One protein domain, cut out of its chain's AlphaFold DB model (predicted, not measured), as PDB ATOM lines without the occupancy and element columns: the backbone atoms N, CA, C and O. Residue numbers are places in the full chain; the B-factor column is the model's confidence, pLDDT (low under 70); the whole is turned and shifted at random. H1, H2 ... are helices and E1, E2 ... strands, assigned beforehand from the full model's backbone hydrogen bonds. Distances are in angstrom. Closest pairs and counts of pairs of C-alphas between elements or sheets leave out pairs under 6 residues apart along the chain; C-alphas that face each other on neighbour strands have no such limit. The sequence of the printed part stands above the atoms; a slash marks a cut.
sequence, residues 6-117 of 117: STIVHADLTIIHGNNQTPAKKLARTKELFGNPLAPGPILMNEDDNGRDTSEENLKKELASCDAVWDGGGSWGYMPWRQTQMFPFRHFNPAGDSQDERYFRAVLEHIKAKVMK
ATOM      1  N   SER A   6     160.611 166.241 116.595       76.75
ATOM      2  CA  SER A   6     160.432 165.839 117.994       76.75
ATOM      3  C   SER A   6     159.544 166.800 118.791       76.75
ATOM      4  O   SER A   6     158.774 166.352 119.634       76.75
ATOM      5  N   THR A   7     159.609 168.106 118.517       75.81
ATOM      6  CA  THR A   7     158.732 169.108 119.140       75.81
ATOM      7  C   THR A   7     157.292 168.934 118.674       75.81
ATOM      8  O   THR A   7     156.385 168.973 119.490       75.81
ATOM      9  N   ILE A   8     157.083 168.704 117.377       80.81
ATOM     10  CA  ILE A   8     155.741 168.543 116.799       80.81
ATOM     11  C   ILE A   8     155.052 167.289 117.358       80.81
ATOM     12  O   ILE A   8     153.853 167.306 117.614       80.81
ATOM     13  N   VAL A   9     155.802 166.197 117.531       76.56
ATOM     14  CA  VAL A   9     155.245 164.883 117.894       76.56
ATOM     15  C   VAL A   9     155.046 164.717 119.405       76.56
ATOM     16  O   VAL A   9     154.146 163.987 119.813       76.56
ATOM     17  N   HIS A  10     155.888 165.339 120.234       79.81
ATOM     18  CA  HIS A  10     155.967 164.999 121.661       79.81
ATOM     19  C   HIS A  10     155.728 166.151 122.631       79.81
ATOM     20  O   HIS A  10     155.619 165.887 123.825       79.81
ATOM     21  N   ALA A  11     155.723 167.406 122.180       81.94
ATOM     22  CA  ALA A  11     155.561 168.523 123.100       81.94
ATOM     23  C   ALA A  11     154.095 168.949 123.204       81.94
ATOM     24  O   ALA A  11     153.394 169.056 122.202       81.94
ATOM     25  N   ASP A  12     153.679 169.251 124.432       82.81
ATOM     26  CA  ASP A  12     152.349 169.770 124.760       82.81
ATOM     27  C   ASP A  12     152.344 171.293 124.959       82.81
ATOM     28  O   ASP A  12     151.302 171.874 125.221       82.81
ATOM     29  N   LEU A  13     153.505 171.960 124.898       83.88
ATOM     30  CA  LEU A  13     153.631 173.414 125.033       83.88
ATOM     31  C   LEU A  13     154.899 173.923 124.336       83.88
ATOM     32  O   LEU A  13     155.879 173.192 124.184       83.88
ATOM     33  N   THR A  14     154.902 175.197 123.949       85.19
ATOM     34  CA  THR A  14     156.060 175.873 123.349       85.19
ATOM     35  C   THR A  14     156.687 176.831 124.353       85.19
ATOM     36  O   THR A  14     156.018 177.746 124.811       85.19
ATOM     37  N   ILE A  15     157.980 176.692 124.649       83.31
ATOM     38  CA  ILE A  15     158.712 177.653 125.485       83.31
ATOM     39  C   ILE A  15     159.514 178.608 124.602       83.31
ATOM     40  O   ILE A  15     160.205 178.178 123.676       83.31
ATOM     41  N   ILE A  16     159.447 179.902 124.900       81.44
ATOM     42  CA  ILE A  16     160.292 180.925 124.288       81.44
ATOM     43  C   ILE A  16     161.136 181.625 125.354       81.44
ATOM     44  O   ILE A  16     160.645 181.921 126.436       81.44
ATOM     45  N   HIS A  17     162.399 181.893 125.018       83.06
ATOM     46  CA  HIS A  17     163.301 182.740 125.798       83.06
ATOM     47  C   HIS A  17     163.452 184.078 125.060       83.06
ATOM     48  O   HIS A  17     163.754 184.109 123.861       83.06
ATOM     49  N   GLY A  18     163.218 185.183 125.760       77.00
ATOM     50  CA  GLY A  18     163.185 186.546 125.226       77.00
ATOM     51  C   GLY A  18     164.487 187.323 125.403       77.00
ATOM     52  O   GLY A  18     164.588 188.442 124.898       77.00
ATOM     53  N   ASN A  19     165.476 186.731 126.077       80.81
ATOM     54  CA  ASN A  19     166.699 187.389 126.532       80.81
ATOM     55  C   ASN A  19     167.336 188.286 125.462       80.81
ATOM     56  O   ASN A  19     167.621 187.861 124.336       80.81
ATOM     57  N   ASN A  20     167.593 189.539 125.842       76.19
ATOM     58  CA  ASN A  20     168.218 190.571 125.018       76.19
ATOM     59  C   ASN A  20     167.471 190.903 123.709       76.19
ATOM     60  O   ASN A  20     168.022 191.570 122.830       76.19
ATOM     61  N   GLN A  21     166.219 190.461 123.545       84.94
ATOM     62  CA  GLN A  21     165.389 190.838 122.405       84.94
ATOM     63  C   GLN A  21     164.498 192.031 122.743       84.94
ATOM     64  O   GLN A  21     164.011 192.203 123.853       84.94
ATOM     65  N   THR A  22     164.220 192.850 121.735       86.12
ATOM     66  CA  THR A  22     163.262 193.953 121.866       86.12
ATOM     67  C   THR A  22     161.824 193.422 121.975       86.12
ATOM     68  O   THR A  22     161.516 192.441 121.286       86.12
ATOM     69  N   PRO A  23     160.906 194.120 122.671       85.81
ATOM     70  CA  PRO A  23     159.482 193.772 122.714       85.81
ATOM     71  C   PRO A  23     158.853 193.506 121.336       85.81
ATOM     72  O   PRO A  23     158.158 192.513 121.148       85.81
ATOM     73  N   ALA A  24     159.165 194.326 120.324       87.19
ATOM     74  CA  ALA A  24     158.634 194.158 118.966       87.19
ATOM     75  C   ALA A  24     159.015 192.808 118.328       87.19
ATOM     76  O   ALA A  24     158.184 192.156 117.696       87.19
ATOM     77  N   LYS A  25     160.260 192.360 118.532       88.69
ATOM     78  CA  LYS A  25     160.720 191.038 118.081       88.69
ATOM     79  C   LYS A  25     159.994 189.916 118.818       88.69
ATOM     80  O   LYS A  25     159.628 188.936 118.179       88.69
ATOM     81  N   LYS A  26     159.752 190.070 120.125       87.81
ATOM     82  CA  LYS A  26     159.003 189.093 120.933       87.81
ATOM     83  C   LYS A  26     157.562 188.971 120.439       87.81
ATOM     84  O   LYS A  26     157.133 187.865 120.145       87.81
ATOM     85  N   LEU A  27     156.870 190.091 120.217       87.38
ATOM     86  CA  LEU A  27     155.511 190.109 119.657       87.38
ATOM     87  C   LEU A  27     155.444 189.395 118.302       87.38
ATOM     88  O   LEU A  27     154.614 188.509 118.104       87.38
ATOM     89  N   ALA A  28     156.315 189.779 117.364       89.56
ATOM     90  CA  ALA A  28     156.355 189.174 116.034       89.56
ATOM     91  C   ALA A  28     156.606 187.663 116.115       89.56
ATOM     92  O   ALA A  28     155.952 186.878 115.429       89.56
ATOM     93  N   ARG A  29     157.521 187.256 116.999       88.75
ATOM     94  CA  ARG A  29     157.888 185.863 117.204       88.75
ATOM     95  C   ARG A  29     156.755 185.034 117.808       88.75
ATOM     96  O   ARG A  29     156.483 183.941 117.315       88.75
ATOM     97  N   THR A  30     156.091 185.545 118.840       88.94
ATOM     98  CA  THR A  30     154.944 184.878 119.464       88.94
ATOM     99  C   THR A  30     153.802 184.725 118.464       88.94
ATOM    100  O   THR A  30     153.254 183.635 118.350       88.94
ATOM    101  N   LYS A  31     153.516 185.756 117.654       88.75
ATOM    102  CA  LYS A  31     152.506 185.676 116.586       88.75
ATOM    103  C   LYS A  31     152.839 184.627 115.528       88.75
ATOM    104  O   LYS A  31     151.952 183.896 115.100       88.75
ATOM    105  N   GLU A  32     154.103 184.542 115.110       90.25
ATOM    106  CA  GLU A  32     154.552 183.523 114.153       90.25
ATOM    107  C   GLU A  32     154.328 182.106 114.697       90.25
ATOM    108  O   GLU A  32     153.857 181.233 113.972       90.25
ATOM    109  N   LEU A  33     154.662 181.876 115.971       88.44
ATOM    110  CA  LEU A  33     154.469 180.586 116.630       88.44
ATOM    111  C   LEU A  33     152.986 180.266 116.815       88.44
ATOM    112  O   LEU A  33     152.571 179.160 116.499       88.44
ATOM    113  N   PHE A  34     152.191 181.233 117.270       87.31
ATOM    114  CA  PHE A  34     150.764 181.049 117.521       87.31
ATOM    115  C   PHE A  34     149.998 180.729 116.233       87.31
ATOM    116  O   PHE A  34     149.107 179.887 116.222       87.31
ATOM    117  N   GLY A  35     150.371 181.375 115.125       86.94
ATOM    118  CA  GLY A  35     149.789 181.113 113.810       86.94
ATOM    119  C   GLY A  35     150.299 179.839 113.127       86.94
ATOM    120  O   GLY A  35     149.810 179.509 112.046       86.94
ATOM    121  N   ASN A  36     151.283 179.135 113.695       89.31
ATOM    122  CA  ASN A  36     151.820 177.915 113.104       89.31
ATOM    123  C   ASN A  36     151.018 176.693 113.588       89.31
ATOM    124  O   ASN A  36     151.118 176.345 114.761       89.31
ATOM    125  N   PRO A  37     150.293 175.978 112.705       86.62
ATOM    126  CA  PRO A  37     149.467 174.833 113.102       86.62
ATOM    127  C   PRO A  37     150.274 173.639 113.635       86.62
ATOM    128  O   PRO A  37     149.693 172.718 114.197       86.62
ATOM    129  N   LEU A  38     151.595 173.632 113.439       89.00
ATOM    130  CA  LEU A  38     152.497 172.600 113.950       89.00
ATOM    131  C   LEU A  38     153.133 172.974 115.296       89.00
ATOM    132  O   LEU A  38     153.882 172.171 115.847       89.00
ATOM    133  N   ALA A  39     152.911 174.191 115.801       86.19
ATOM    134  CA  ALA A  39     153.424 174.594 117.103       86.19
ATOM    135  C   ALA A  39     152.522 174.044 118.223       86.19
ATOM    136  O   ALA A  39     151.319 174.311 118.214       86.19
ATOM    137  N   PRO A  40     153.081 173.329 119.216       82.62
ATOM    138  CA  PRO A  40     152.345 172.950 120.417       82.62
ATOM    139  C   PRO A  40     151.852 174.178 121.185       82.62
ATOM    140  O   PRO A  40     152.611 175.133 121.387       82.62
ATOM    141  N   GLY A  41     150.601 174.158 121.636       73.56
ATOM    142  CA  GLY A  41     150.015 175.232 122.442       73.56
ATOM    143  C   GLY A  41     149.885 174.804 123.900       73.56
ATOM    144  O   GLY A  41     149.556 173.647 124.118       73.56
ATOM    145  N   PRO A  42     150.045 175.684 124.903       81.88
ATOM    146  CA  PRO A  42     150.262 177.134 124.850       81.88
ATOM    147  C   PRO A  42     151.721 177.537 124.577       81.88
ATOM    148  O   PRO A  42     152.650 176.766 124.802       81.88
ATOM    149  N   ILE A  43     151.930 178.781 124.131       84.12
ATOM    150  CA  ILE A  43     153.269 179.389 124.052       84.12
ATOM    151  C   ILE A  43     153.556 180.072 125.381       84.12
ATOM    152  O   ILE A  43     152.745 180.872 125.817       84.12
ATOM    153  N   LEU A  44     154.679 179.793 126.021       79.94
ATOM    154  CA  LEU A  44     155.065 180.322 127.319       79.94
ATOM    155  C   LEU A  44     156.415 181.025 127.194       79.94
ATOM    156  O   LEU A  44     157.405 180.404 126.817       79.94
ATOM    157  N   MET A  45     156.470 182.318 127.515       78.62
ATOM    158  CA  MET A  45     157.755 182.976 127.768       78.62
ATOM    159  C   MET A  45     158.221 182.560 129.157       78.62
ATOM    160  O   MET A  45     157.493 182.864 130.094       78.62
ATOM    161  N   ASN A  46     159.345 181.842 129.281       72.25
ATOM    162  CA  ASN A  46     159.875 181.387 130.579       72.25
ATOM    163  C   ASN A  46     160.978 182.294 131.131       72.25
ATOM    164  O   ASN A  46     161.122 182.414 132.341       72.25
ATOM    165  N   GLU A  47     161.762 182.914 130.254       69.69
ATOM    166  CA  GLU A  47     162.879 183.775 130.615       69.69
ATOM    167  C   GLU A  47     162.870 185.017 129.741       69.69
ATOM    168  O   GLU A  47     162.788 184.926 128.512       69.69
ATOM    169  N   ASP A  48     162.997 186.172 130.381       72.44
ATOM    170  CA  ASP A  48     163.240 187.423 129.693       72.44
ATOM    171  C   ASP A  48     164.271 188.260 130.455       72.44
ATOM    172  O   ASP A  48     164.169 188.454 131.665       72.44
ATOM    173  N   ASP A  49     165.281 188.714 129.721       70.56
ATOM    174  CA  ASP A  49     166.376 189.542 130.212       70.56
ATOM    175  C   ASP A  49     166.440 190.795 129.384       70.56
ATOM    176  O   ASP A  49     167.048 190.825 128.306       70.56
ATOM    177  N   ASN A  50     165.802 191.842 129.879       68.69
ATOM    178  CA  ASN A  50     166.007 193.166 129.331       68.69
ATOM    179  C   ASN A  50     167.157 193.912 130.036       68.69
ATOM    180  O   ASN A  50     167.357 195.097 129.763       68.69
ATOM    181  N   GLY A  51     167.931 193.228 130.891       64.19
ATOM    182  CA  GLY A  51     169.143 193.721 131.535       64.19
ATOM    183  C   GLY A  51     169.369 193.137 132.937       64.19
ATOM    184  O   GLY A  51     168.432 192.848 133.678       64.19
ATOM    185  N   ARG A  52     170.642 193.061 133.358       66.88
ATOM    186  CA  ARG A  52     171.042 192.538 134.686       66.88
ATOM    187  C   ARG A  52     170.669 193.444 135.865       66.88
ATOM    188  O   ARG A  52     170.552 192.974 137.003       66.88
ATOM    189  N   ASP A  53     170.527 194.739 135.602       76.56
ATOM    190  CA  ASP A  53     170.313 195.753 136.629       76.56
ATOM    191  C   ASP A  53     168.836 196.073 136.811       76.56
ATOM    192  O   ASP A  53     168.090 196.272 135.850       76.56
ATOM    193  N   THR A  54     168.429 196.213 138.066       79.50
ATOM    194  CA  THR A  54     167.117 196.737 138.420       79.50
ATOM    195  C   THR A  54     167.098 198.243 138.159       79.50
ATOM    196  O   THR A  54     167.617 199.024 138.951       79.50
ATOM    197  N   SER A  55     166.510 198.675 137.044       83.19
ATOM    198  CA  SER A  55     166.396 200.091 136.669       83.19
ATOM    199  C   SER A  55     165.007 200.407 136.116       83.19
ATOM    200  O   SER A  55     164.292 199.516 135.658       83.19
ATOM    201  N   GLU A  56     164.611 201.682 136.135       86.69
ATOM    202  CA  GLU A  56     163.340 202.107 135.525       86.69
ATOM    203  C   GLU A  56     163.292 201.828 134.019       86.69
ATOM    204  O   GLU A  56     162.237 201.510 133.473       86.69
ATOM    205  N   GLU A  57     164.431 201.943 133.334       86.88
ATOM    206  CA  GLU A  57     164.526 201.649 131.906       86.88
ATOM    207  C   GLU A  57     164.286 200.161 131.633       86.88
ATOM    208  O   GLU A  57     163.508 199.814 130.743       86.88
ATOM    209  N   ASN A  58     164.899 199.281 132.429       83.69
ATOM    210  CA  ASN A  58     164.711 197.841 132.288       83.69
ATOM    211  C   ASN A  58     163.290 197.433 132.681       83.69
ATOM    212  O   ASN A  58     162.684 196.634 131.974       83.69
ATOM    213  N   LEU A  59     162.694 198.078 133.693       85.00
ATOM    214  CA  LEU A  59     161.297 197.843 134.065       85.00
ATOM    215  C   LEU A  59     160.358 198.138 132.893       85.00
ATOM    216  O   LEU A  59     159.493 197.329 132.572       85.00
ATOM    217  N   LYS A  60     160.553 199.267 132.200       87.31
ATOM    218  CA  LYS A  60     159.758 199.605 131.007       87.31
ATOM    219  C   LYS A  60     159.891 198.545 129.911       87.31
ATOM    220  O   LYS A  60     158.896 198.220 129.266       87.31
ATOM    221  N   LYS A  61     161.092 197.996 129.701       84.88
ATOM    222  CA  LYS A  61     161.331 196.938 128.705       84.88
ATOM    223  C   LYS A  61     160.685 195.610 129.101       84.88
ATOM    224  O   LYS A  61     160.096 194.972 128.230       84.88
ATOM    225  N   GLU A  62     160.739 195.227 130.376       84.44
ATOM    226  CA  GLU A  62     160.055 194.030 130.885       84.44
ATOM    227  C   GLU A  62     158.540 194.135 130.710       84.44
ATOM    228  O   GLU A  62     157.919 193.250 130.124       84.44
ATOM    229  N   LEU A  63     157.935 195.246 131.145       86.94
ATOM    230  CA  LEU A  63     156.489 195.451 131.027       86.94
ATOM    231  C   LEU A  63     156.039 195.450 129.558       86.94
ATOM    232  O   LEU A  63     155.077 194.769 129.206       86.94
ATOM    233  N   ALA A  64     156.784 196.124 128.679       87.94
ATOM    234  CA  ALA A  64     156.508 196.104 127.244       87.94
ATOM    235  C   ALA A  64     156.678 194.704 126.626       87.94
ATOM    236  O   ALA A  64     155.975 194.351 125.679       87.94
ATOM    237  N   SER A  65     157.606 193.896 127.142       85.06
ATOM    238  CA  SER A  65     157.800 192.512 126.698       85.06
ATOM    239  C   SER A  65     156.665 191.601 127.163       85.06
ATOM    240  O   SER A  65     156.204 190.768 126.381       85.06
ATOM    241  N   CYS A  66     156.165 191.814 128.384       84.38
ATOM    242  CA  CYS A  66     154.962 191.166 128.900       84.38
ATOM    243  C   CYS A  66     153.759 191.441 127.991       84.38
ATOM    244  O   CYS A  66     153.121 190.501 127.513       84.38
ATOM    245  N   ASP A  67     153.512 192.715 127.671       87.38
ATOM    246  CA  ASP A  67     152.443 193.114 126.751       87.38
ATOM    247  C   ASP A  67     152.605 192.460 125.374       87.38
ATOM    248  O   ASP A  67     151.668 191.861 124.850       87.38
ATOM    249  N   ALA A  68     153.816 192.497 124.815       86.19
ATOM    250  CA  ALA A  68     154.124 191.923 123.511       86.19
ATOM    251  C   ALA A  68     153.829 190.416 123.413       86.19
ATOM    252  O   ALA A  68     153.343 189.950 122.383       86.19
ATOM    253  N   VAL A  69     154.134 189.629 124.444       82.19
ATOM    254  CA  VAL A  69     153.851 188.184 124.419       82.19
ATOM    255  C   VAL A  69     152.368 187.918 124.633       82.19
ATOM    256  O   VAL A  69     151.788 187.141 123.873       82.19
ATOM    257  N   TRP A  70     151.753 188.588 125.610       83.75
ATOM    258  CA  TRP A  70     150.336 188.411 125.927       83.75
ATOM    259  C   TRP A  70     149.445 188.759 124.728       83.75
ATOM    260  O   TRP A  70     148.638 187.947 124.277       83.75
ATOM    261  N   ASP A  71     149.661 189.932 124.128       84.50
ATOM    262  CA  ASP A  71     148.897 190.408 122.969       84.50
ATOM    263  C   ASP A  71     149.216 189.609 121.685       84.50
ATOM    264  O   ASP A  71     148.495 189.681 120.687       84.50
ATOM    265  N   GLY A  72     150.305 188.833 121.691       80.38
ATOM    266  CA  GLY A  72     150.679 187.904 120.627       80.38
ATOM    267  C   GLY A  72     149.972 186.546 120.686       80.38
ATOM    268  O   GLY A  72     150.217 185.727 119.801       80.38
ATOM    269  N   GLY A  73     149.128 186.297 121.695       78.88
ATOM    270  CA  GLY A  73     148.487 184.997 121.934       78.88
ATOM    271  C   GLY A  73     149.330 184.033 122.778       78.88
ATOM    272  O   GLY A  73     149.026 182.843 122.843       78.88
ATOM    273  N   GLY A  74     150.401 184.527 123.406       76.88
ATOM    274  CA  GLY A  74     151.232 183.761 124.327       76.88
ATOM    275  C   GLY A  74     150.740 183.834 125.775       76.88
ATOM    276  O   GLY A  74     150.170 184.825 126.218       76.88
ATOM    277  N   SER A  75     151.011 182.775 126.526       71.19
ATOM    278  CA  SER A  75     150.993 182.713 127.987       71.19
ATOM    279  C   SER A  75     152.339 183.159 128.580       71.19
ATOM    280  O   SER A  75     153.363 183.212 127.889       71.19
ATOM    281  N   TRP A  76     152.350 183.486 129.872       67.81
ATOM    282  CA  TRP A  76     153.538 183.990 130.561       67.81
ATOM    283  C   TRP A  76     153.919 183.083 131.731       67.81
ATOM    284  O   TRP A  76     153.098 182.826 132.610       67.81
ATOM    285  N   GLY A  77     155.168 182.619 131.752       64.88
ATOM    286  CA  GLY A  77     155.779 181.917 132.873       64.88
ATOM    287  C   GLY A  77     156.957 182.737 133.375       64.88
ATOM    288  O   GLY A  77     157.987 182.829 132.732       64.88
ATOM    289  N   TYR A  78     156.822 183.387 134.520       59.88
ATOM    290  CA  TYR A  78     157.868 184.299 134.959       59.88
ATOM    291  C   TYR A  78     158.981 183.561 135.728       59.88
ATOM    292  O   TYR A  78     158.740 183.091 136.842       59.88
ATOM    293  N   MET A  79     160.199 183.499 135.168       59.69
ATOM    294  CA  MET A  79     161.420 183.219 135.937       59.69
ATOM    295  C   MET A  79     162.224 184.505 136.187       59.69
ATOM    296  O   MET A  79     162.635 185.168 135.234       59.69
ATOM    297  N   PRO A  80     162.509 184.862 137.453       53.81
ATOM    298  CA  PRO A  80     163.355 186.003 137.768       53.81
ATOM    299  C   PRO A  80     164.793 185.798 137.290       53.81
ATOM    300  O   PRO A  80     165.478 184.885 137.747       53.81
ATOM    301  N   TRP A  81     165.309 186.739 136.504       55.62
ATOM    302  CA  TRP A  81     166.720 186.800 136.106       55.62
ATOM    303  C   TRP A  81     167.706 186.880 137.294       55.62
ATOM    304  O   TRP A  81     168.847 186.431 137.201       55.62
ATOM    305  N   ARG A  82     167.269 187.414 138.450       52.03
ATOM    306  CA  ARG A  82     168.089 187.500 139.678       52.03
ATOM    307  C   ARG A  82     168.023 186.285 140.592       52.03
ATOM    308  O   ARG A  82     168.746 186.248 141.584       52.03
ATOM    309  N   GLN A  83     167.199 185.295 140.279       51.50
ATOM    310  CA  GLN A  83     167.219 184.039 141.008       51.50
ATOM    311  C   GLN A  83     167.641 182.956 140.031       51.50
ATOM    312  O   GLN A  83     166.827 182.332 139.355       51.50
ATOM    313  N   THR A  84     168.954 182.688 140.030       45.91
ATOM    314  CA  THR A  84     169.430 181.305 139.920       45.91
ATOM    315  C   THR A  84     168.419 180.429 140.638       45.91
ATOM    316  O   THR A  84     168.042 180.783 141.751       45.91
ATOM    317  N   GLN A  85     167.937 179.359 140.000       49.09
ATOM    318  CA  GLN A  85     167.032 178.388 140.614       49.09
ATOM    319  C   GLN A  85     167.503 178.100 142.044       49.09
ATOM    320  O   GLN A  85     168.442 177.334 142.263       49.09
ATOM    321  N   MET A  86     166.923 178.798 143.020       46.56
ATOM    322  CA  MET A  86     167.387 178.712 144.388       46.56
ATOM    323  C   MET A  86     166.727 177.462 144.904       46.56
ATOM    324  O   MET A  86     165.547 177.478 145.234       46.56
ATOM    325  N   PHE A  87     167.463 176.358 144.877       43.19
ATOM    326  CA  PHE A  87     166.996 175.127 145.472       43.19
ATOM    327  C   PHE A  87     167.063 175.259 147.002       43.19
ATOM    328  O   PHE A  87     168.095 175.686 147.528       43.19
ATOM    329  N   PRO A  88     166.005 174.891 147.745       57.00
ATOM    330  CA  PRO A  88     164.688 174.437 147.277       57.00
ATOM    331  C   PRO A  88     163.840 175.598 146.739       57.00
ATOM    332  O   PRO A  88     163.927 176.685 147.303       57.00
ATOM    333  N   PHE A  89     163.000 175.365 145.713       50.88
ATOM    334  CA  PHE A  89     162.084 176.379 145.164       50.88
ATOM    335  C   PHE A  89     161.307 177.058 146.300       50.88
ATOM    336  O   PHE A  89     160.413 176.466 146.908       50.88
ATOM    337  N   ARG A  90     161.681 178.294 146.634       54.06
ATOM    338  CA  ARG A  90     161.013 179.093 147.662       54.06
ATOM    339  C   ARG A  90     160.038 180.031 146.974       54.06
ATOM    340  O   ARG A  90     160.403 180.696 146.010       54.06
ATOM    341  N   HIS A  91     158.821 180.125 147.508       55.66
ATOM    342  CA  HIS A  91     157.922 181.221 147.165       55.66
ATOM    343  C   HIS A  91     158.596 182.528 147.577       55.66
ATOM    344  O   HIS A  91     158.683 182.846 148.766       55.66
ATOM    345  N   PHE A  92     159.126 183.261 146.601       61.91
ATOM    346  CA  PHE A  92     159.679 184.578 146.849       61.91
ATOM    347  C   PHE A  92     158.527 185.577 146.925       61.91
ATOM    348  O   PHE A  92     157.900 185.901 145.918       61.91
ATOM    349  N   ASN A  93     158.231 186.034 148.139       65.94
ATOM    350  CA  ASN A  93     157.318 187.142 148.358       65.94
ATOM    351  C   ASN A  93     158.145 188.434 148.476       65.94
ATOM    352  O   ASN A  93     158.879 188.569 149.459       65.94
ATOM    353  N   PRO A  94     158.064 189.373 147.515       67.56
ATOM    354  CA  PRO A  94     158.783 190.648 147.566       67.56
ATOM    355  C   PRO A  94     158.159 191.578 148.625       67.56
ATOM    356  O   PRO A  94     157.450 192.525 148.283       67.56
ATOM    357  N   ALA A  95     158.356 191.296 149.914       69.00
ATOM    358  CA  ALA A  95     157.667 191.983 151.012       69.00
ATOM    359  C   ALA A  95     158.354 193.276 151.511       69.00
ATOM    360  O   ALA A  95     157.804 193.934 152.389       69.00
ATOM    361  N   GLY A  96     159.512 193.668 150.968       77.38
ATOM    362  CA  GLY A  96     160.219 194.900 151.343       77.38
ATOM    363  C   GLY A  96     160.094 196.060 150.347       77.38
ATOM    364  O   GLY A  96     159.272 196.042 149.429       77.38
ATOM    365  N   ASP A  97     160.924 197.081 150.572       82.25
ATOM    366  CA  ASP A  97     160.991 198.339 149.813       82.25
ATOM    367  C   ASP A  97     162.396 198.599 149.240       82.25
ATOM    368  O   ASP A  97     162.802 199.737 148.989       82.25
ATOM    369  N   SER A  98     163.184 197.555 148.995       85.56
ATOM    370  CA  SER A  98     164.360 197.704 148.137       85.56
ATOM    371  C   SER A  98     163.944 198.003 146.690       85.56
ATOM    372  O   SER A  98     162.798 197.806 146.274       85.56
ATOM    373  N   GLN A  99     164.891 198.503 145.898       80.38
ATOM    374  CA  GLN A  99     164.673 198.748 144.472       80.38
ATOM    375  C   GLN A  99     164.231 197.471 143.739       80.38
ATOM    376  O   GLN A  99     163.285 197.516 142.954       80.38
ATOM    377  N   ASP A 100     164.870 196.343 144.050       78.38
ATOM    378  CA  ASP A 100     164.561 195.022 143.497       78.38
ATOM    379  C   ASP A 100     163.145 194.567 143.838       78.38
ATOM    380  O   ASP A 100     162.411 194.115 142.964       78.38
ATOM    381  N   GLU A 101     162.735 194.708 145.098       79.69
ATOM    382  CA  GLU A 101     161.411 194.269 145.542       79.69
ATOM    383  C   GLU A 101     160.296 195.097 144.899       79.69
ATOM    384  O   GLU A 101     159.301 194.529 144.443       79.69
ATOM    385  N   ARG A 102     160.473 196.423 144.793       84.69
ATOM    386  CA  ARG A 102     159.515 197.292 144.089       84.69
ATOM    387  C   ARG A 102     159.411 196.945 142.609       84.69
ATOM    388  O   ARG A 102     158.303 196.847 142.085       84.69
ATOM    389  N   TYR A 103     160.552 196.750 141.951       83.38
ATOM    390  CA  TYR A 103     160.609 196.333 140.552       83.38
ATOM    391  C   TYR A 103     159.855 195.023 140.336       83.38
ATOM    392  O   TYR A 103     158.982 194.925 139.476       83.38
ATOM    393  N   PHE A 104     160.153 194.031 141.170       78.94
ATOM    394  CA  PHE A 104     159.567 192.706 141.075       78.94
ATOM    395  C   PHE A 104     158.053 192.729 141.288       78.94
ATOM    396  O   PHE A 104     157.298 192.155 140.504       78.94
ATOM    397  N   ARG A 105     157.589 193.455 142.313       84.38
ATOM    398  CA  ARG A 105     156.161 193.628 142.598       84.38
ATOM    399  C   ARG A 105     155.426 194.297 141.433       84.38
ATOM    400  O   ARG A 105     154.329 193.862 141.097       84.38
ATOM    401  N   ALA A 106     156.030 195.302 140.797       86.38
ATOM    402  CA  ALA A 106     155.436 195.977 139.644       86.38
ATOM    403  C   ALA A 106     155.222 195.022 138.456       86.38
ATOM    404  O   ALA A 106     154.156 195.042 137.844       86.38
ATOM    405  N   VAL A 107     156.192 194.147 138.168       82.75
ATOM    406  CA  VAL A 107     156.055 193.121 137.118       82.75
ATOM    407  C   VAL A 107     154.921 192.143 137.446       82.75
ATOM    408  O   VAL A 107     154.075 191.875 136.593       82.75
ATOM    409  N   LEU A 108     154.858 191.641 138.685       81.94
ATOM    410  CA  LEU A 108     153.824 190.687 139.096       81.94
ATOM    411  C   LEU A 108     152.410 191.279 139.059       81.94
ATOM    412  O   LEU A 108     151.492 190.624 138.566       81.94
ATOM    413  N   GLU A 109     152.222 192.506 139.550       85.94
ATOM    414  CA  GLU A 109     150.913 193.170 139.498       85.94
ATOM    415  C   GLU A 109     150.476 193.447 138.050       85.94
ATOM    416  O   GLU A 109     149.294 193.299 137.737       85.94
ATOM    417  N   HIS A 110     151.408 193.753 137.134       88.44
ATOM    418  CA  HIS A 110     151.089 193.911 135.708       88.44
ATOM    419  C   HIS A 110     150.600 192.603 135.077       88.44
ATOM    420  O   HIS A 110     149.564 192.586 134.410       88.44
ATOM    421  N   ILE A 111     151.287 191.485 135.342       80.69
ATOM    422  CA  ILE A 111     150.863 190.153 134.877       80.69
ATOM    423  C   ILE A 111     149.486 189.801 135.454       80.69
ATOM    424  O   ILE A 111     148.585 189.389 134.723       80.69
ATOM    425  N   LYS A 112     149.287 190.001 136.762       81.69
ATOM    426  CA  LYS A 112     148.006 189.744 137.432       81.69
ATOM    427  C   LYS A 112     146.864 190.540 136.800       81.69
ATOM    428  O   LYS A 112     145.801 189.973 136.562       81.69
ATOM    429  N   ALA A 113     147.081 191.816 136.480       84.81
ATOM    430  CA  ALA A 113     146.087 192.657 135.814       84.81
ATOM    431  C   ALA A 113     145.732 192.180 134.392       84.81
ATOM    432  O   ALA A 113     144.650 192.491 133.900       84.81
ATOM    433  N   LYS A 114     146.613 191.426 133.722       82.56
ATOM    434  CA  LYS A 114     146.324 190.794 132.423       82.56
ATOM    435  C   LYS A 114     145.515 189.507 132.568       82.56
ATOM    436  O   LYS A 114     144.613 189.284 131.767       82.56
ATOM    437  N   VAL A 115     145.830 188.694 133.580       79.06
ATOM    438  CA  VAL A 115     145.167 187.404 133.843       79.06
ATOM    439  C   VAL A 115     143.757 187.592 134.399       79.06
ATOM    440  O   VAL A 115     142.835 186.913 133.967       79.06
ATOM    441  N   MET A 116     143.587 188.506 135.355       78.25
ATOM    442  CA  MET A 116     142.347 188.669 136.128       78.25
ATOM    443  C   MET A 116     141.327 189.613 135.466       78.25
ATOM    444  O   MET A 116     140.519 190.216 136.174       78.25
ATOM    445  N   LYS A 117     141.398 189.795 134.141       56.56
ATOM    446  CA  LYS A 117     140.420 190.590 133.384       56.56
ATOM    447  C   LYS A 117     139.048 189.932 133.334       56.56
ATOM    448  O   LYS A 117     138.995 188.699 133.143       56.56
TER     449      LYS A 117
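Overview. This is residues 6 to 117 of the 117 residues of an uncharacterized protein of Bryobacteraceae bacterium (UniProt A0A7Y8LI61). A small sheet of three parallel strands has one face covered by two helices, H2 and H3, side by side along the strands, while its other face has no named helix. H4 packs beside H3 on the side away from H2 and only grazes the sheet; the short H1 lies at one end, away from the other helices, and residues 84 to 91 of the long link before H4 stick out. The printed part has 112 residues, with four named helices and three named strands in the order H1 E1 H2 E2 H3 E3 H4, and the sheet runs E1 E2 E3. The class is mixed, helices and strands; the whole is compact, with a radius of gyration of the C-alphas of 14.7 A and spans of 45 by 32 by 29 A.

Arrangement. E2, residues 43 to 47, is the inner strand between E1, residues 14 to 17, and E3, residues 75 to 79. E1 and E2 are parallel at 30 degrees, with N 44 and O 14 at 2.7 A and N 16 and O 44 at 2.8 A, within hydrogen-bond range. E2 and E3 are parallel at 17 degrees, with N 75 and O 43 at 2.7 A. H2, residues 23 to 34, and H3, residues 56 to 70, are on the same face of the sheet, two layers in all. H2 lies over E1 and E2 at a height over the sheet of 10.0 A. H3, at 11.4 A, lies over E3 and only just over E2, where 3 of its C-alphas fall. E1, H2, E2 and E2, H3, E3 are strand-helix-strand units, parallel neighbour strands joined through a helix, each with a right-handed crossover. H2 and H3 touch, closest at the C-alphas of Leu 27 and Ala 68, 4.5 A, and run the same way at a shallow tilt of 18 degrees. H3 touches H4, residues 99 to 115, closest at the C-alphas of Leu 63 and Val 107, 6.5 A; they run the same way at a shallow tilt of 20 degrees. H2 and H4 are apart. H1, residues 6 to 10, is not on the sheet and touches no helix. In H1, H2, H3 and H4 every O i to N i+4 pair is within hydrogen-bond range.

Along the chain. H1 begins at C-alpha 6, (160.432, 165.839, 117.994). E1 is 10.3 A long, E2 12.4 A and E3 13.1 A; E2 begins at C-alpha 43, (153.269, 179.389, 124.052). H2 is 16.3 A long, H3 21.2 A and H4 24.9 A. H4 ends at C-alpha 115, (145.167, 187.404, 133.843).

Size, cuts and confidence. The C-alphas farthest apart are those of Val 9 and Asp 97, 46.6 A. The printed part has no cut, and the link of 19 residues from E3 to H4 is long. The mean pLDDT of the printed part is 77.4; residue 47, residues 50 to 52, residues 76 to 95 and residue 117 are under 70.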